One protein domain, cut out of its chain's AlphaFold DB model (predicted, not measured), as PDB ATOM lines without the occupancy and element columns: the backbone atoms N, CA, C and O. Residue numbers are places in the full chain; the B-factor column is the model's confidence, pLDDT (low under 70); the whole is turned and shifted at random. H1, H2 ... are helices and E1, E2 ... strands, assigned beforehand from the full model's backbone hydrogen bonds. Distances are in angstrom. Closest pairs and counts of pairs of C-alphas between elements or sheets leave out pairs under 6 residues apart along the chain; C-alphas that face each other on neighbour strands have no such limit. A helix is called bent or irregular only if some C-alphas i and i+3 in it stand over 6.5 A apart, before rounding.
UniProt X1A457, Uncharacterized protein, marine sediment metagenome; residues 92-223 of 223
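What this domain is: This is residues 92 to 223 of the 223 residues of an uncharacterized protein of marine sediment metagenome (UniProt X1A457). A small parallel sheet, E3 E4 E5, lies between helices in three layers, helices over both faces of a sheet: H4 covers one face, and H2 covers the other with H1 and H3 side by side with it. From this body the hairpin of E1 and E2 reaches far off as an arm that makes much of the length; at the opposite end residues 209 to 215 stick out, of which 211 to 215 belong to H5, and the stretch after them folds back beside E3. The printed part has 132 residues with five named helices and five named strands, in the order E1 E2 H1 E3 H2 E4 H3 E5 H4 H5; the class is mixed, helices and strands. The larger sheet has the order E3 E4 E5, parallel, and the smaller one is antiparallel. The whole is compact, with a radius of gyration of the C-alphas of 16.4 A, but its spans of 60 by 39 by 25 A are only just elongated.

Where its parts are: The strands E1, residues 95 to 97, and E2, residues 103 to 105, come first; C-alpha 95 is at (-15.520, 256.652, 16.950). Helix H1, residues 116 to 133, is the longest at 25.9 A and begins with C-alpha 116 at (-1.262, 266.536, 13.408). Then come strand E3, residues 138 to 143, 16.5 A; helix H2, residues 147 to 156, 14.3 A; strand E4, residues 162 to 169, 23.1 A; helix H3, residues 175 to 182, 10.1 A; and strand E5, residues 188 to 193, 16.1 A. Helix H4, residues 197 to 209, measures 18.7 A. Helix H5, residues 211 to 215, ends with C-alpha 215 at (26.183, 273.911, 4.663); it is irregular, with C-alphas 212 and 215 7.2 A apart.

How they stand to each other: E1 and E2 form an antiparallel hairpin, with N 96 and O 104 at 2.9 A; E1 and H1 are apart. In the larger sheet E3 and E5 are edge strands. E3 and E4 are parallel at 13 degrees, with N 165 and O 140 at 2.8 A. E4 and E5 are parallel at 20 degrees, with N 191 and O 166 at 2.8 A. E3, H2, E4 and E4, H3, E5 are strand-helix-strand units, two parallel neighbour strands with a helix between, each with a right-handed crossover. H2 is on the sheet at a height of 8.8 A, over E4 and along the strands, at 13 degrees to E4 on the local plane; the closest C-alphas of the two are those of Gly 149 and Val 166, 6.1 A. H1, with residues 116 to 124 alone, touches H2, closest at the C-alphas of Arg 121 and Ala 155, 4.6 A, at a shallow tilt of 31 degrees, the same way. H3 touches H2 at the C-alphas of Gly 150 and Met 181, 4.9 A, at a shallow tilt of 30 degrees, the same way. H1 only grazes the sheet with residues 124 to 131, and H3 with residues 178 to 182. H4 is on the opposite face from H2, at a height of 7.6 A, over E3 and along the strands; its closest C-alphas to E3 are Gln 201 and Ala 143, 5.4 A. H5 is not on the sheet, and H4 and H5 are close but not clearly touching, with the C-alphas of Ala 207 and Leu 213 6.9 A apart. Residues 218 to 219 pair parallel with residues 139 to 140 of E3. Every O i to N i+4 pair is within hydrogen-bond range in H1, H2 and H4; H3 has 3 of 4, and H5 has 0 of 1, with 1 of 2 O i to N i+3 pairs.

The domain as a whole: The C-alphas farthest apart, of Asn 100 and Glu 212, are 59.8 A apart. The printed part has no cut and no long link; the link from E2 to H1, 10 residues, is short, and the others are tight. The mean pLDDT of the printed part is 94.5, and residues 222 to 223, the last of the chain, are under 70.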
ATOM      1  N   LYS A  92      -5.160 255.029  20.050       93.25
ATOM      2  CA  LYS A  92      -6.541 254.659  19.709       93.25
ATOM      3  C   LYS A  92      -7.208 255.754  18.881       93.25
ATOM      4  O   LYS A  92      -6.926 256.927  19.085       93.25
ATOM      5  N   ILE A  93      -8.170 255.369  18.047       95.38
ATOM      6  CA  ILE A  93      -9.013 256.299  17.280       95.38
ATOM      7  C   ILE A  93     -10.472 255.957  17.576       95.38
ATOM      8  O   ILE A  93     -11.095 255.193  16.836       95.38
ATOM      9  N   PRO A  94     -11.001 256.403  18.728       95.56
ATOM     10  CA  PRO A  94     -12.393 256.165  19.069       95.56
ATOM     11  C   PRO A  94     -13.321 256.818  18.045       95.56
ATOM     12  O   PRO A  94     -13.098 257.957  17.630       95.56
ATOM     13  N   ILE A  95     -14.386 256.105  17.689       96.00
ATOM     14  CA  ILE A  95     -15.520 256.652  16.950       96.00
ATOM     15  C   ILE A  95     -16.738 256.489  17.851       96.00
ATOM     16  O   ILE A  95     -17.078 255.371  18.236       96.00
ATOM     17  N   GLU A  96     -17.362 257.601  18.214       97.12
ATOM     18  CA  GLU A  96     -18.530 257.633  19.086       97.12
ATOM     19  C   GLU A  96     -19.768 258.013  18.286       97.12
ATOM     20  O   GLU A  96     -19.749 258.954  17.496       97.12
ATOM     21  N   LYS A  97     -20.856 257.273  18.481       97.81
ATOM     22  CA  LYS A  97     -22.144 257.606  17.883       97.81
ATOM     23  C   LYS A  97     -22.810 258.704  18.711       97.81
ATOM     24  O   LYS A  97     -23.066 258.490  19.891       97.81
ATOM     25  N   ILE A  98     -23.114 259.842  18.089       97.75
ATOM     26  CA  ILE A  98     -23.734 261.002  18.751       97.75
ATOM     27  C   ILE A  98     -25.250 260.993  18.548       97.75
ATOM     28  O   ILE A  98     -26.015 261.189  19.489       97.75
ATOM     29  N   THR A  99     -25.693 260.727  17.319       96.81
ATOM     30  CA  THR A  99     -27.114 260.603  16.957       96.81
ATOM     31  C   THR A  99     -27.322 259.355  16.099       96.81
ATOM     32  O   THR A  99     -26.411 258.550  15.926       96.81
ATOM     33  N   ASN A 100     -28.516 259.161  15.529       94.50
ATOM     34  CA  ASN A 100     -28.772 258.028  14.637       94.50
ATOM     35  C   ASN A 100     -27.822 257.976  13.430       94.50
ATOM     36  O   ASN A 100     -27.412 256.872  13.067       94.50
ATOM     37  N   ASN A 101     -27.453 259.138  12.876       96.44
ATOM     38  CA  ASN A 101     -26.644 259.256  11.660       96.44
ATOM     39  C   ASN A 101     -25.319 260.011  11.863       96.44
ATOM     40  O   ASN A 101     -24.503 260.025  10.945       96.44
ATOM     41  N   ASP A 102     -25.077 260.586  13.046       97.69
ATOM     42  CA  ASP A 102     -23.873 261.374  13.319       97.69
ATOM     43  C   ASP A 102     -22.886 260.616  14.204       97.69
ATOM     44  O   ASP A 102     -23.254 260.033  15.232       97.69
ATOM     45  N   TYR A 103     -21.611 260.679  13.823       98.00
ATOM     46  CA  TYR A 103     -20.502 260.054  14.532       98.00
ATOM     47  C   TYR A 103     -19.375 261.062  14.743       98.00
ATOM     48  O   TYR A 103     -19.054 261.850  13.854       98.00
ATOM     49  N   LEU A 104     -18.742 261.000  15.908       97.62
ATOM     50  CA  LEU A 104     -17.562 261.775  16.250       97.62
ATOM     51  C   LEU A 104     -16.324 260.879  16.187       97.62
ATOM     52  O   LEU A 104     -16.217 259.907  16.930       97.62
ATOM     53  N   CYS A 105     -15.385 261.216  15.302       97.25
ATOM     54  CA  CYS A 105     -14.087 260.555  15.206       97.25
ATOM     55  C   CYS A 105     -13.039 261.360  15.978       97.25
ATOM     56  O   CYS A 105     -12.730 262.500  15.627       97.25
ATOM     57  N   TYR A 106     -12.485 260.766  17.030       97.19
ATOM     58  CA  TYR A 106     -11.496 261.420  17.875       97.19
ATOM     59  C   TYR A 106     -10.093 261.287  17.277       97.19
ATOM     60  O   TYR A 106      -9.458 260.234  17.366       97.19
ATOM     61  N   LEU A 107      -9.602 262.381  16.693       96.88
ATOM     62  CA  LEU A 107      -8.265 262.491  16.095       96.88
ATOM     63  C   LEU A 107      -7.246 263.158  17.036       96.88
ATOM     64  O   LEU A 107      -6.204 263.627  16.602       96.88
ATOM     65  N   ASP A 108      -7.537 263.208  18.330       95.94
ATOM     66  CA  ASP A 108      -6.793 263.940  19.360       95.94
ATOM     67  C   ASP A 108      -6.183 263.015  20.425       95.94
ATOM     68  O   ASP A 108      -5.830 263.447  21.515       95.94
ATOM     69  N   ARG A 109      -6.076 261.713  20.146       96.38
ATOM     70  CA  ARG A 109      -5.577 260.719  21.117       96.38
ATOM     71  C   ARG A 109      -4.081 260.440  21.005       96.38
ATOM     72  O   ARG A 109      -3.571 259.558  21.694       96.38
ATOM     73  N   GLY A 110      -3.397 261.163  20.124       95.69
ATOM     74  CA  GLY A 110      -1.948 261.150  20.022       95.69
ATOM     75  C   GLY A 110      -1.269 261.942  21.155       95.69
ATOM     76  O   GLY A 110      -1.938 262.556  21.989       95.69
ATOM     77  N   PRO A 111       0.074 261.926  21.213       94.81
ATOM     78  CA  PRO A 111       0.851 262.535  22.295       94.81
ATOM     79  C   PRO A 111       0.705 264.057  22.410       94.81
ATOM     80  O   PRO A 111       1.078 264.612  23.444       94.81
ATOM     81  N   THR A 112       0.205 264.742  21.378       95.31
ATOM     82  CA  THR A 112       0.042 266.203  21.393       95.31
ATOM     83  C   THR A 112      -1.403 266.658  21.455       95.31
ATOM     84  O   THR A 112      -1.666 267.860  21.439       95.31
ATOM     85  N   CYS A 113      -2.336 265.716  21.596       94.38
ATOM     86  CA  CYS A 113      -3.767 265.981  21.599       94.38
ATOM     87  C   CYS A 113      -4.251 266.687  20.319       94.38
ATOM     88  O   CYS A 113      -5.137 267.536  20.364       94.38
ATOM     89  N   SER A 114      -3.645 266.367  19.170       93.75
ATOM     90  CA  SER A 114      -3.961 266.996  17.887       93.75
ATOM     91  C   SER A 114      -3.912 265.989  16.744       93.75
ATOM     92  O   SER A 114      -3.055 265.107  16.708       93.75
ATOM     93  N   PHE A 115      -4.756 266.190  15.730       95.50
ATOM     94  CA  PHE A 115      -4.764 265.363  14.515       95.50
ATOM     95  C   PHE A 115      -3.435 265.406  13.746       95.50
ATOM     96  O   PHE A 115      -3.139 264.517  12.950       95.50
ATOM     97  N   LYS A 116      -2.597 266.415  14.006       95.50
ATOM     98  CA  LYS A 116      -1.262 266.536  13.408       95.50
ATOM     99  C   LYS A 116      -0.322 265.408  13.837       95.50
ATOM    100  O   LYS A 116       0.646 265.137  13.130       95.50
ATOM    101  N   ASP A 117      -0.621 264.708  14.936       96.69
ATOM    102  CA  ASP A 117       0.147 263.546  15.394       96.69
ATOM    103  C   ASP A 117       0.230 262.441  14.335       96.69
ATOM    104  O   ASP A 117       1.270 261.800  14.203       96.69
ATOM    105  N   PHE A 118      -0.829 262.239  13.547       97.19
ATOM    106  CA  PHE A 118      -0.870 261.204  12.514       97.19
ATOM    107  C   PHE A 118       0.181 261.449  11.428       97.19
ATOM    108  O   PHE A 118       1.029 260.589  11.170       97.19
ATOM    109  N   GLY A 119       0.140 262.637  10.819       96.06
ATOM    110  CA  GLY A 119       1.069 263.037   9.766       96.06
ATOM    111  C   GLY A 119       2.488 263.187  10.302       96.06
ATOM    112  O   GLY A 119       3.410 262.569   9.775       96.06
ATOM    113  N   ALA A 120       2.666 263.920  11.408       96.62
ATOM    114  CA  ALA A 120       3.990 264.253  11.935       96.62
ATOM    115  C   ALA A 120       4.765 263.004  12.348       96.62
ATOM    116  O   ALA A 120       5.935 262.846  11.999       96.62
ATOM    117  N   ARG A 121       4.115 262.084  13.070       97.75
ATOM    118  CA  ARG A 121       4.779 260.870  13.553       97.75
ATOM    119  C   ARG A 121       5.105 259.920  12.410       97.75
ATOM    120  O   ARG A 121       6.188 259.339  12.433       97.75
ATOM    121  N   THR A 122       4.218 259.797  11.422       97.75
ATOM    122  CA  THR A 122       4.455 258.967  10.231       97.75
ATOM    123  C   THR A 122       5.604 259.532   9.402       97.75
ATOM    124  O   THR A 122       6.563 258.813   9.126       97.75
ATOM    125  N   LEU A 123       5.567 260.835   9.100       97.06
ATOM    126  CA  LEU A 123       6.626 261.546   8.384       97.06
ATOM    127  C   LEU A 123       7.978 261.372   9.077       97.06
ATOM    128  O   LEU A 123       8.952 260.991   8.436       97.06
ATOM    129  N   ALA A 124       8.031 261.576  10.394       97.56
ATOM    130  CA  ALA A 124       9.277 261.485  11.141       97.56
ATOM    131  C   ALA A 124       9.931 260.097  11.066       97.56
ATOM    132  O   ALA A 124      11.146 260.003  10.933       97.56
ATOM    133  N   ARG A 125       9.136 259.018  11.080       97.75
ATOM    134  CA  ARG A 125       9.639 257.629  11.019       97.75
ATOM    135  C   ARG A 125      10.088 257.268   9.605       97.75
ATOM    136  O   ARG A 125      11.073 256.556   9.444       97.75
ATOM    137  N   ILE A 126       9.412 257.798   8.585       97.44
ATOM    138  CA  ILE A 126       9.843 257.665   7.188       97.44
ATOM    139  C   ILE A 126      11.161 258.418   6.953       97.44
ATOM    140  O   ILE A 126      12.084 257.867   6.355       97.44
ATOM    141  N   MET A 127      11.271 259.660   7.436       97.38
ATOM    142  CA  MET A 127      12.503 260.445   7.326       97.38
ATOM    143  C   MET A 127      13.661 259.770   8.059       97.38
ATOM    144  O   MET A 127      14.744 259.655   7.492       97.38
ATOM    145  N   GLU A 128      13.440 259.300   9.290       97.19
ATOM    146  CA  GLU A 128      14.445 258.573  10.071       97.19
ATOM    147  C   GLU A 128      14.956 257.342   9.314       97.19
ATOM    148  O   GLU A 128      16.164 257.221   9.123       97.19
ATOM    149  N   TYR A 129      14.053 256.520   8.765       97.69
ATOM    150  CA  TYR A 129      14.416 255.370   7.933       97.69
ATOM    151  C   TYR A 129      15.332 255.760   6.761       97.69
ATOM    152  O   TYR A 129      16.402 255.176   6.583       97.69
ATOM    153  N   PHE A 130      14.967 256.775   5.971       97.31
ATOM    154  CA  PHE A 130      15.798 257.181   4.832       97.31
ATOM    155  C   PHE A 130      17.144 257.782   5.254       97.31
ATOM    156  O   PHE A 130      18.153 257.560   4.585       97.31
ATOM    157  N   LEU A 131      17.187 258.526   6.362       97.00
ATOM    158  CA  LEU A 131      18.426 259.104   6.887       97.00
ATOM    159  C   LEU A 131      19.359 258.042   7.475       97.00
ATOM    160  O   LEU A 131      20.579 258.207   7.405       97.00
ATOM    161  N   GLU A 132      18.815 256.968   8.044       96.75
ATOM    162  CA  GLU A 132      19.585 255.804   8.480       96.75
ATOM    163  C   GLU A 132      20.207 255.071   7.295       96.75
ATOM    164  O   GLU A 132      21.421 254.864   7.296       96.75
ATOM    165  N   VAL A 133      19.408 254.763   6.266       95.44
ATOM    166  CA  VAL A 133      19.870 254.092   5.038       95.44
ATOM    167  C   VAL A 133      20.971 254.892   4.342       95.44
ATOM    168  O   VAL A 133      22.005 254.337   3.978       95.44
ATOM    169  N   ASP A 134      20.787 256.206   4.200       95.50
ATOM    170  CA  ASP A 134      21.758 257.076   3.528       95.50
ATOM    171  C   ASP A 134      22.913 257.520   4.460       95.50
ATOM    172  O   ASP A 134      23.810 258.243   4.023       95.50
ATOM    173  N   ASN A 135      22.890 257.141   5.745       96.00
ATOM    174  CA  ASN A 135      23.791 257.623   6.801       96.00
ATOM    175  C   ASN A 135      23.939 259.163   6.836       96.00
ATOM    176  O   ASN A 135      25.030 259.708   7.021       96.00
ATOM    177  N   LYS A 136      22.825 259.882   6.672       95.94
ATOM    178  CA  LYS A 136      22.773 261.352   6.633       95.94
ATOM    179  C   LYS A 136      22.206 261.940   7.921       95.94
ATOM    180  O   LYS A 136      21.675 261.234   8.778       95.94
ATOM    181  N   LYS A 137      22.352 263.259   8.057       96.56
ATOM    182  CA  LYS A 137      21.713 264.072   9.097       96.56
ATOM    183  C   LYS A 137      20.969 265.237   8.459       96.56
ATOM    184  O   LYS A 137      21.375 265.710   7.395       96.56
ATOM    185  N   ILE A 138      19.913 265.699   9.117       96.19
ATOM    186  CA  ILE A 138      19.095 266.816   8.645       96.19
ATOM    187  C   ILE A 138      18.724 267.753   9.793       96.19
ATOM    188  O   ILE A 138      18.657 267.342  10.956       96.19
ATOM    189  N   THR A 139      18.469 269.008   9.450       96.62
ATOM    190  CA  THR A 139      17.909 270.007  10.355       96.62
ATOM    191  C   THR A 139      16.535 270.401   9.841       96.62
ATOM    192  O   THR A 139      16.403 270.987   8.771       96.62
ATOM    193  N   ILE A 140      15.508 270.088  10.618       95.88
ATOM    194  CA  ILE A 140      14.146 270.538  10.376       95.88
ATOM    195  C   ILE A 140      14.009 271.952  10.917       95.88
ATOM    196  O   ILE A 140      14.240 272.181  12.104       95.88
ATOM    197  N   LEU A 141      13.602 272.882  10.062       94.81
ATOM    198  CA  LEU A 141      13.251 274.242  10.447       94.81
ATOM    199  C   LEU A 141      11.772 274.474  10.139       94.81
ATOM    200  O   LEU A 141      11.341 274.350   8.993       94.81
ATOM    201  N   THR A 142      10.986 274.805  11.161       92.94
ATOM    202  CA  THR A 142       9.542 275.005  11.013       92.94
ATOM    203  C   THR A 142       9.058 276.228  11.780       92.94
ATOM    204  O   THR A 142       9.604 276.579  12.826       92.94
ATOM    205  N   ALA A 143       8.017 276.870  11.258       94.31
ATOM    206  CA  ALA A 143       7.282 277.927  11.936       94.31
ATOM    207  C   ALA A 143       5.915 277.390  12.364       94.31
ATOM    208  O   ALA A 143       5.275 276.642  11.624       94.31
ATOM    209  N   THR A 144       5.432 277.793  13.535       93.50
ATOM    210  CA  THR A 144       4.128 277.353  14.039       93.50
ATOM    211  C   THR A 144       3.345 278.477  14.702       93.50
ATOM    212  O   THR A 144       3.925 279.392  15.275       93.50
ATOM    213  N   SER A 145       2.020 278.357  14.676       90.75
ATOM    214  CA  SER A 145       1.081 279.115  15.506       90.75
ATOM    215  C   SER A 145       0.597 278.326  16.736       90.75
ATOM    216  O   SER A 145      -0.323 278.764  17.416       90.75
ATOM    217  N   GLY A 146       1.180 277.153  17.032       88.12
ATOM    218  CA  GLY A 146       0.823 276.335  18.195       88.12
ATOM    219  C   GLY A 146       0.996 274.837  17.939       88.12
ATOM    220  O   GLY A 146       2.105 274.308  18.036       88.12
ATOM    221  N   ASP A 147      -0.102 274.153  17.605       89.00
ATOM    222  CA  ASP A 147      -0.176 272.682  17.552       89.00
ATOM    223  C   ASP A 147       0.872 272.030  16.645       89.00
ATOM    224  O   ASP A 147       1.433 270.996  16.995       89.00
ATOM    225  N   THR A 148       1.143 272.612  15.467       89.94
ATOM    226  CA  THR A 148       2.089 272.018  14.504       89.94
ATOM    227  C   THR A 148       3.477 271.885  15.112       89.94
ATOM    228  O   THR A 148       4.120 270.855  14.935       89.94
ATOM    229  N   GLY A 149       3.931 272.892  15.864       92.12
ATOM    230  CA  GLY A 149       5.231 272.841  16.522       92.12
ATOM    231  C   GLY A 149       5.277 271.776  17.602       92.12
ATOM    232  O   GLY A 149       6.273 271.068  17.680       92.12
ATOM    233  N   GLY A 150       4.201 271.608  18.377       94.62
ATOM    234  CA  GLY A 150       4.088 270.522  19.352       94.62
ATOM    235  C   GLY A 150       4.182 269.150  18.683       94.62
ATOM    236  O   GLY A 150       5.032 268.343  19.060       94.62
ATOM    237  N   ALA A 151       3.364 268.907  17.653       95.88
ATOM    238  CA  ALA A 151       3.319 267.635  16.929       95.88
ATOM    239  C   ALA A 151       4.656 267.298  16.253       95.88
ATOM    240  O   ALA A 151       5.144 266.179  16.389       95.88
ATOM    241  N   VAL A 152       5.286 268.264  15.574       95.69
ATOM    242  CA  VAL A 152       6.611 268.088  14.958       95.69
ATOM    243  C   VAL A 152       7.671 267.857  16.036       95.69
ATOM    244  O   VAL A 152       8.403 266.873  15.970       95.69
ATOM    245  N   ALA A 153       7.735 268.694  17.071       96.25
ATOM    246  CA  ALA A 153       8.735 268.550  18.126       96.25
ATOM    247  C   ALA A 153       8.660 267.176  18.813       96.25
ATOM    248  O   ALA A 153       9.680 266.506  18.958       96.25
ATOM    249  N   GLN A 154       7.455 266.716  19.161       96.50
ATOM    250  CA  GLN A 154       7.239 265.392  19.750       96.50
ATOM    251  C   GLN A 154       7.495 264.252  18.765       96.50
ATOM    252  O   GLN A 154       8.059 263.223  19.140       96.50
ATOM    253  N   ALA A 155       7.104 264.405  17.498       97.19
ATOM    254  CA  ALA A 155       7.356 263.387  16.491       97.19
ATOM    255  C   ALA A 155       8.860 263.145  16.323       97.19
ATOM    256  O   ALA A 155       9.284 261.995  16.327       97.19
ATOM    257  N   PHE A 156       9.666 264.192  16.231       97.44
ATOM    258  CA  PHE A 156      11.094 264.071  15.945       97.44
ATOM    259  C   PHE A 156      11.980 263.970  17.198       97.44
ATOM    260  O   PHE A 156      13.205 263.907  17.084       97.44
ATOM    261  N   TYR A 157      11.395 263.951  18.397       97.69
ATOM    262  CA  TYR A 157      12.141 263.892  19.653       97.69
ATOM    263  C   TYR A 157      13.022 262.636  19.754       97.69
ATOM    264  O   TYR A 157      12.572 261.525  19.475       97.69
ATOM    265  N   LYS A 158      14.277 262.825  20.183       97.00
ATOM    266  CA  LYS A 158      15.316 261.790  20.355       97.00
ATOM    267  C   LYS A 158      15.739 261.046  19.080       97.00
ATOM    268  O   LYS A 158      16.384 260.004  19.170       97.00
ATOM    269  N   MET A 159      15.472 261.601  17.900       96.94
ATOM    270  CA  MET A 159      15.987 261.065  16.634       96.94
ATOM    271  C   MET A 159      17.421 261.547  16.390       96.94
ATOM    272  O   MET A 159      17.660 262.708  16.063       96.94
ATOM    273  N   SER A 160      18.400 260.652  16.529       95.62
ATOM    274  CA  SER A 160      19.840 260.991  16.538       95.62
ATOM    275  C   SER A 160      20.364 261.666  15.258       95.62
ATOM    276  O   SER A 160      21.403 262.337  15.270       95.62
ATOM    277  N   ARG A 161      19.650 261.493  14.140       96.62
ATOM    278  CA  ARG A 161      20.001 262.033  12.819       96.62
ATOM    279  C   ARG A 161      19.256 263.318  12.467       96.62
ATOM    280  O   ARG A 161      19.515 263.890  11.411       96.62
ATOM    281  N   ILE A 162      18.360 263.782  13.335       97.38
ATOM    282  CA  ILE A 162      17.463 264.897  13.050       97.38
ATOM    283  C   ILE A 162      17.582 265.936  14.155       97.38
ATOM    284  O   ILE A 162      17.352 265.638  15.323       97.38
ATOM    285  N   LYS A 163      17.911 267.171  13.789       97.88
ATOM    286  CA  LYS A 163      17.746 268.339  14.663       97.88
ATOM    287  C   LYS A 163      16.453 269.047  14.297       97.88
ATOM    288  O   LYS A 163      16.125 269.114  13.119       97.88
ATOM    289  N   VAL A 164      15.748 269.603  15.274       97.62
ATOM    290  CA  VAL A 164      14.509 270.348  15.033       97.62
ATOM    291  C   VAL A 164      14.618 271.729  15.640       97.62
ATOM    292  O   VAL A 164      14.915 271.878  16.823       97.62
ATOM    293  N   VAL A 165      14.327 272.729  14.821       97.38
ATOM    294  CA  VAL A 165      14.220 274.126  15.208       97.38
ATOM    295  C   VAL A 165      12.793 274.592  14.940       97.38
ATOM    296  O   VAL A 165      12.331 274.589  13.797       97.38
ATOM    297  N   VAL A 166      12.090 274.987  15.999       96.88
ATOM    298  CA  VAL A 166      10.710 275.485  15.936       96.88
ATOM    299  C   VAL A 166      10.697 276.979  16.237       96.88
ATOM    300  O   VAL A 166      11.090 277.392  17.326       96.88
ATOM    301  N   LEU A 167      10.222 277.789  15.294       97.31
ATOM    302  CA  LEU A 167       9.965 279.215  15.489       97.31
ATOM    303  C   LEU A 167       8.480 279.419  15.808       97.31
ATOM    304  O   LEU A 167       7.619 278.923  15.078       97.31
ATOM    305  N   TYR A 168       8.167 280.145  16.878       96.88
ATOM    306  CA  TYR A 168       6.780 280.424  17.267       96.88
ATOM    307  C   TYR A 168       6.599 281.878  17.723       96.88
ATOM    308  O   TYR A 168       7.518 282.438  18.325       96.88
ATOM    309  N   PRO A 169       5.433 282.507  17.490       97.00
ATOM    310  CA  PRO A 169       5.147 283.843  17.996       97.00
ATOM    311  C   PRO A 169       4.993 283.781  19.516       97.00
ATOM    312  O   PRO A 169       4.080 283.140  20.042       97.00
ATOM    313  N   LYS A 170       5.900 284.438  20.243       95.50
ATOM    314  CA  LYS A 170       6.049 284.293  21.699       95.50
ATOM    315  C   LYS A 170       4.751 284.533  22.480       95.50
ATOM    316  O   LYS A 170       4.548 283.890  23.505       95.50
ATOM    317  N   ASN A 171       3.903 285.437  21.988       93.75
ATOM    318  CA  ASN A 171       2.703 285.916  22.677       93.75
ATOM    319  C   ASN A 171       1.380 285.451  22.033       93.75
ATOM    320  O   ASN A 171       0.325 285.851  22.514       93.75
ATOM    321  N   GLU A 172       1.406 284.648  20.960       94.19
ATOM    322  CA  GLU A 172       0.188 284.232  20.225       94.19
ATOM    323  C   GLU A 172      -0.105 282.725  20.339       94.19
ATOM    324  O   GLU A 172      -0.949 282.202  19.615       94.19
ATOM    325  N   ILE A 173       0.579 282.012  21.240       94.00
ATOM    326  CA  ILE A 173       0.351 280.581  21.477       94.00
ATOM    327  C   ILE A 173      -0.061 280.322  22.924       94.00
ATOM    328  O   ILE A 173       0.377 281.019  23.841       94.00
ATOM    329  N   SER A 174      -0.881 279.293  23.144       93.88
ATOM    330  CA  SER A 174      -1.260 278.893  24.501       93.88
ATOM    331  C   SER A 174      -0.066 278.331  25.280       93.88
ATOM    332  O   SER A 174       0.880 277.773  24.714       93.88
ATOM    333  N   ASP A 175      -0.138 278.399  26.611       94.94
ATOM    334  CA  ASP A 175       0.895 277.823  27.476       94.94
ATOM    335  C   ASP A 175       1.053 276.309  27.301       94.94
ATOM    336  O   ASP A 175       2.165 275.790  27.428       94.94
ATOM    337  N   LEU A 176      -0.039 275.596  26.998       93.25
ATOM    338  CA  LEU A 176       0.000 274.160  26.735       93.25
ATOM    339  C   LEU A 176       0.807 273.862  25.466       93.25
ATOM    340  O   LEU A 176       1.771 273.098  25.526       93.25
ATOM    341  N   GLN A 177       0.471 274.515  24.350       94.19
ATOM    342  CA  GLN A 177       1.181 274.354  23.076       94.19
ATOM    343  C   GLN A 177       2.659 274.735  23.212       94.19
ATOM    344  O   GLN A 177       3.540 274.005  22.758       94.19
ATOM    345  N   ARG A 178       2.956 275.843  23.906       95.56
ATOM    346  CA  ARG A 178       4.336 276.259  24.185       95.56
ATOM    347  C   ARG A 178       5.097 275.176  24.947       95.56
ATOM    348  O   ARG A 178       6.189 274.794  24.540       95.56
ATOM    349  N   LYS A 179       4.528 274.646  26.033       95.50
ATOM    350  CA  LYS A 179       5.184 273.602  26.835       95.50
ATOM    351  C   LYS A 179       5.430 272.323  26.034       95.50
ATOM    352  O   LYS A 179       6.491 271.729  26.213       95.50
ATOM    353  N   GLN A 180       4.526 271.939  25.128       94.81
ATOM    354  CA  GLN A 180       4.711 270.763  24.264       94.81
ATOM    355  C   GLN A 180       5.972 270.842  23.387       94.81
ATOM    356  O   GLN A 180       6.543 269.797  23.082       94.81
ATOM    357  N   MET A 181       6.434 272.045  23.022       93.62
ATOM    358  CA  MET A 181       7.646 272.234  22.210       93.62
ATOM    359  C   MET A 181       8.879 272.696  23.008       93.62
ATOM    360  O   MET A 181      10.000 272.361  22.634       93.62
ATOM    361  N   THR A 182       8.721 273.427  24.122       95.62
ATOM    362  CA  THR A 182       9.858 274.015  24.866       95.62
ATOM    363  C   THR A 182      10.396 273.154  26.014       95.62
ATOM    364  O   THR A 182      11.343 273.569  26.672       95.62
ATOM    365  N   THR A 183       9.781 272.007  26.325       96.38
ATOM    366  CA  THR A 183      10.156 271.172  27.492       96.38
ATOM    367  C   THR A 183      10.832 269.845  27.131       96.38
ATOM    368  O   THR A 183      11.130 269.051  28.015       96.38
ATOM    369  N   LEU A 184      11.095 269.611  25.842       95.69
ATOM    370  CA  LEU A 184      11.652 268.353  25.335       95.69
ATOM    371  C   LEU A 184      13.179 268.252  25.491       95.69
ATOM    372  O   LEU A 184      13.682 267.236  25.970       95.69
ATOM    373  N   GLY A 185      13.911 269.298  25.091       94.25
ATOM    374  CA  GLY A 185      15.377 269.297  25.054       94.25
ATOM    375  C   GLY A 185      15.965 268.367  23.982       94.25
ATOM    376  O   GLY A 185      15.324 268.080  22.969       94.25
ATOM    377  N   GLU A 186      17.189 267.883  24.216       96.75
ATOM    378  CA  GLU A 186      17.930 266.978  23.322       96.75
ATOM    379  C   GLU A 186      18.162 267.570  21.920       96.75
ATOM    380  O   GLU A 186      18.936 268.509  21.740       96.75
ATOM    381  N   ASN A 187      17.493 267.022  20.906       97.62
ATOM    382  CA  ASN A 187      17.592 267.436  19.513       97.62
ATOM    383  C   ASN A 187      16.551 268.499  19.118       97.62
ATOM    384  O   ASN A 187      16.502 268.891  17.951       97.62
ATOM    385  N   ILE A 188      15.726 268.955  20.065       98.12
ATOM    386  CA  ILE A 188      14.654 269.926  19.849       98.12
ATOM    387  C   ILE A 188      15.057 271.280  20.429       98.12
ATOM    388  O   ILE A 188      15.401 271.399  21.603       98.12
ATOM    389  N   THR A 189      14.974 272.324  19.610       97.88
ATOM    390  CA  THR A 189      15.184 273.716  20.016       97.88
ATOM    391  C   THR A 189      13.991 274.558  19.577       97.88
ATOM    392  O   THR A 189      13.604 274.536  18.413       97.88
ATOM    393  N   ALA A 190      13.401 275.313  20.502       96.94
ATOM    394  CA  ALA A 190      12.257 276.173  20.223       96.94
ATOM    395  C   ALA A 190      12.606 277.639  20.523       96.94
ATOM    396  O   ALA A 190      13.066 277.955  21.620       96.94
ATOM    397  N   PHE A 191      12.364 278.529  19.560       97.19
ATOM    398  CA  PHE A 191      12.628 279.962  19.660       97.19
ATOM    399  C   PHE A 191      11.323 280.759  19.621       97.19
ATOM    400  O   PHE A 191      10.594 280.750  18.628       97.19
ATOM    401  N   GLY A 192      11.056 281.481  20.711       96.88
ATOM    402  CA  GLY A 192       9.954 282.434  20.786       96.88
ATOM    403  C   GLY A 192      10.327 283.747  20.106       96.88
ATOM    404  O   GLY A 192      11.174 284.486  20.605       96.88
ATOM    405  N   ILE A 193       9.674 284.044  18.990       97.62
ATOM    406  CA  ILE A 193       9.873 285.255  18.197       97.62
ATOM    407  C   ILE A 193       8.999 286.380  18.752       97.62
ATOM    408  O   ILE A 193       7.802 286.203  18.987       97.62
ATOM    409  N   ASN A 194       9.595 287.558  18.942       96.56
ATOM    410  CA  ASN A 194       8.863 288.779  19.278       96.56
ATOM    411  C   ASN A 194       8.203 289.340  18.007       96.56
ATOM    412  O   ASN A 194       8.717 290.270  17.394       96.56
ATOM    413  N   GLY A 195       7.095 288.734  17.594       95.06
ATOM    414  CA  GLY A 195       6.369 289.073  16.373       95.06
ATOM    415  C   GLY A 195       5.146 288.178  16.195       95.06
ATOM    416  O   GLY A 195       4.746 287.479  17.130       95.06
ATOM    417  N   LYS A 196       4.571 288.201  14.992       95.88
ATOM    418  CA  LYS A 196       3.424 287.367  14.614       95.88
ATOM    419  C   LYS A 196       3.866 286.068  13.947       95.88
ATOM    420  O   LYS A 196       5.036 285.889  13.594       95.88
ATOM    421  N   PHE A 197       2.918 285.160  13.726       94.69
ATOM    422  CA  PHE A 197       3.171 283.937  12.959       94.69
ATOM    423  C   PHE A 197       3.795 284.207  11.575       94.69
ATOM    424  O   PHE A 197       4.763 283.542  11.204       94.69
ATOM    425  N   ASP A 198       3.323 285.229  10.855       93.94
ATOM    426  CA  ASP A 198       3.867 285.605   9.543       93.94
ATOM    427  C   ASP A 198       5.355 285.974   9.606       93.94
ATOM    428  O   ASP A 198       6.106 285.697   8.670       93.94
ATOM    429  N   ASP A 199       5.810 286.569  10.710       96.31
ATOM    430  CA  ASP A 199       7.222 286.904  10.902       96.31
ATOM    431  C   ASP A 199       8.055 285.636  11.113       96.31
ATOM    432  O   ASP A 199       9.130 285.495  10.530       96.31
ATOM    433  N   CYS A 200       7.520 284.658  11.852       96.12
ATOM    434  CA  CYS A 200       8.137 283.337  11.982       96.12
ATOM    435  C   CYS A 200       8.257 282.652  10.613       96.12
ATOM    436  O   CYS A 200       9.322 282.142  10.269       96.12
ATOM    437  N   GLN A 201       7.194 282.670   9.801       92.19
ATOM    438  CA  GLN A 201       7.217 282.089   8.456       92.19
ATOM    439  C   GLN A 201       8.201 282.801   7.525       92.19
ATOM    440  O   GLN A 201       8.899 282.137   6.758       92.19
ATOM    441  N   LYS A 202       8.282 284.135   7.586       93.88
ATOM    442  CA  LYS A 202       9.274 284.909   6.828       93.88
ATOM    443  C   LYS A 202      10.691 284.496   7.204       93.88
ATOM    444  O   LYS A 202      11.472 284.233   6.301       93.88
ATOM    445  N   LEU A 203      11.006 284.367   8.496       95.31
ATOM    446  CA  LEU A 203      12.330 283.921   8.951       95.31
ATOM    447  C   LEU A 203      12.694 282.538   8.403       95.31
ATOM    448  O   LEU A 203      13.811 282.347   7.931       95.31
ATOM    449  N   VAL A 204      11.743 281.596   8.408       93.00
ATOM    450  CA  VAL A 204      11.950 280.274   7.799       93.00
ATOM    451  C   VAL A 204      12.252 280.410   6.307       93.00
ATOM    452  O   VAL A 204      13.273 279.910   5.852       93.00
ATOM    453  N   LYS A 205      11.422 281.136   5.548       89.88
ATOM    454  CA  LYS A 205      11.636 281.347   4.104       89.88
ATOM    455  C   LYS A 205      12.982 282.008   3.802       89.88
ATOM    456  O   LYS A 205      13.672 281.577   2.884       89.88
ATOM    457  N   THR A 206      13.365 283.014   4.585       92.81
ATOM    458  CA  THR A 206      14.670 283.672   4.469       92.81
ATOM    459  C   THR A 206      15.799 282.669   4.679       92.81
ATOM    460  O   THR A 206      16.708 282.625   3.861       92.81
ATOM    461  N   ALA A 207      15.712 281.813   5.701       92.81
ATOM    462  CA  ALA A 207      16.728 280.797   5.959       92.81
ATOM    463  C   ALA A 207      16.859 279.774   4.813       92.81
ATOM    464  O   ALA A 207      17.969 279.379   4.478       92.81
ATOM    465  N   PHE A 208      15.753 279.372   4.175       88.94
ATOM    466  CA  PHE A 208      15.794 278.479   3.007       88.94
ATOM    467  C   PHE A 208      16.374 279.138   1.746       88.94
ATOM    468  O   PHE A 208      16.916 278.442   0.890       88.94
ATOM    469  N   ALA A 209      16.256 280.461   1.613       88.06
ATOM    470  CA  ALA A 209      16.812 281.215   0.490       88.06
ATOM    471  C   ALA A 209      18.278 281.643   0.710       88.06
ATOM    472  O   ALA A 209      18.934 282.102  -0.231       88.06
ATOM    473  N   ASP A 210      18.786 281.517   1.936       91.12
ATOM    474  CA  ASP A 210      20.116 281.972   2.318       91.12
ATOM    475  C   ASP A 210      21.201 280.967   1.902       91.12
ATOM    476  O   ASP A 210      21.332 279.869   2.447       91.12
ATOM    477  N   LYS A 211      22.031 281.378   0.940       90.62
ATOM    478  CA  LYS A 211      23.129 280.556   0.422       90.62
ATOM    479  C   LYS A 211      24.216 280.295   1.460       90.62
ATOM    480  O   LYS A 211      24.911 279.284   1.337       90.62
ATOM    481  N   GLU A 212      24.377 281.163   2.457       94.31
ATOM    482  CA  GLU A 212      25.343 280.946   3.535       94.31
ATOM    483  C   GLU A 212      24.933 279.756   4.405       94.31
ATOM    484  O   GLU A 212      25.797 279.041   4.911       94.31
ATOM    485  N   LEU A 213      23.632 279.454   4.493       91.75
ATOM    486  CA  LEU A 213      23.097 278.319   5.247       91.75
ATOM    487  C   LEU A 213      23.109 276.991   4.474       91.75
ATOM    488  O   LEU A 213      22.771 275.969   5.060       91.75
ATOM    489  N   ASN A 214      23.579 276.946   3.221       86.88
ATOM    490  CA  ASN A 214      23.625 275.713   2.411       86.88
ATOM    491  C   ASN A 214      24.464 274.578   3.030       86.88
ATOM    492  O   ASN A 214      24.281 273.409   2.691       86.88
ATOM    493  N   HIS A 215      25.406 274.905   3.918       90.00
ATOM    494  CA  HIS A 215      26.183 273.911   4.663       90.00
ATOM    495  C   HIS A 215      25.344 273.187   5.735       90.00
ATOM    496  O   HIS A 215      25.735 272.126   6.225       90.00
ATOM    497  N   ILE A 216      24.187 273.749   6.097       91.19
ATOM    498  CA  ILE A 216      23.173 273.134   6.944       91.19
ATOM    499  C   ILE A 216      22.182 272.433   6.019       91.19
ATOM    500  O   ILE A 216      21.511 273.063   5.209       91.19
ATOM    501  N   ASN A 217      22.061 271.113   6.155       92.38
ATOM    502  CA  ASN A 217      21.067 270.340   5.413       92.38
ATOM    503  C   ASN A 217      19.658 270.638   5.961       92.38
ATOM    504  O   ASN A 217      19.169 269.921   6.838       92.38
ATOM    505  N   LEU A 218      19.068 271.750   5.521       92.69
ATOM    506  CA  LEU A 218      17.752 272.217   5.942       92.69
ATOM    507  C   LEU A 218      16.639 271.462   5.213       92.69
ATOM    508  O   LEU A 218      16.678 271.282   3.998       92.69
ATOM    509  N   SER A 219      15.615 271.080   5.968       92.25
ATOM    510  CA  SER A 219      14.348 270.560   5.455       92.25
ATOM    511  C   SER A 219      13.193 271.222   6.173       92.25
ATOM    512  O   SER A 219      13.295 271.593   7.346       92.25
ATOM    513  N   SER A 220      12.071 271.353   5.479       85.75
ATOM    514  CA  SER A 220      10.801 271.631   6.131       85.75
ATOM    515  C   SER A 220      10.156 270.304   6.534       85.75
ATOM    516  O   SER A 220      10.362 269.275   5.892       85.75
ATOM    517  N   ALA A 221       9.415 270.310   7.636       78.12
ATOM    518  CA  ALA A 221       8.535 269.210   8.006       78.12
ATOM    519  C   ALA A 221       7.235 269.828   8.505       78.12
ATOM    520  O   ALA A 221       7.167 270.374   9.612       78.12
ATOM    521  N   ILE A 222       6.229 269.803   7.640       68.50
ATOM    522  CA  ILE A 222       4.879 270.257   7.945       68.50
ATOM    523  C   ILE A 222       3.967 269.066   7.627       68.50
ATOM    524  O   ILE A 222       3.942 268.645   6.472       68.50
ATOM    525  N   PRO A 223       3.333 268.463   8.645       54.25
ATOM    526  CA  PRO A 223       2.413 267.346   8.468       54.25
ATOM    527  C   PRO A 223       1.085 267.760   7.833       54.25
ATOM    528  O   PRO A 223       0.703 268.948   7.965       54.25
TER     529      PRO A 223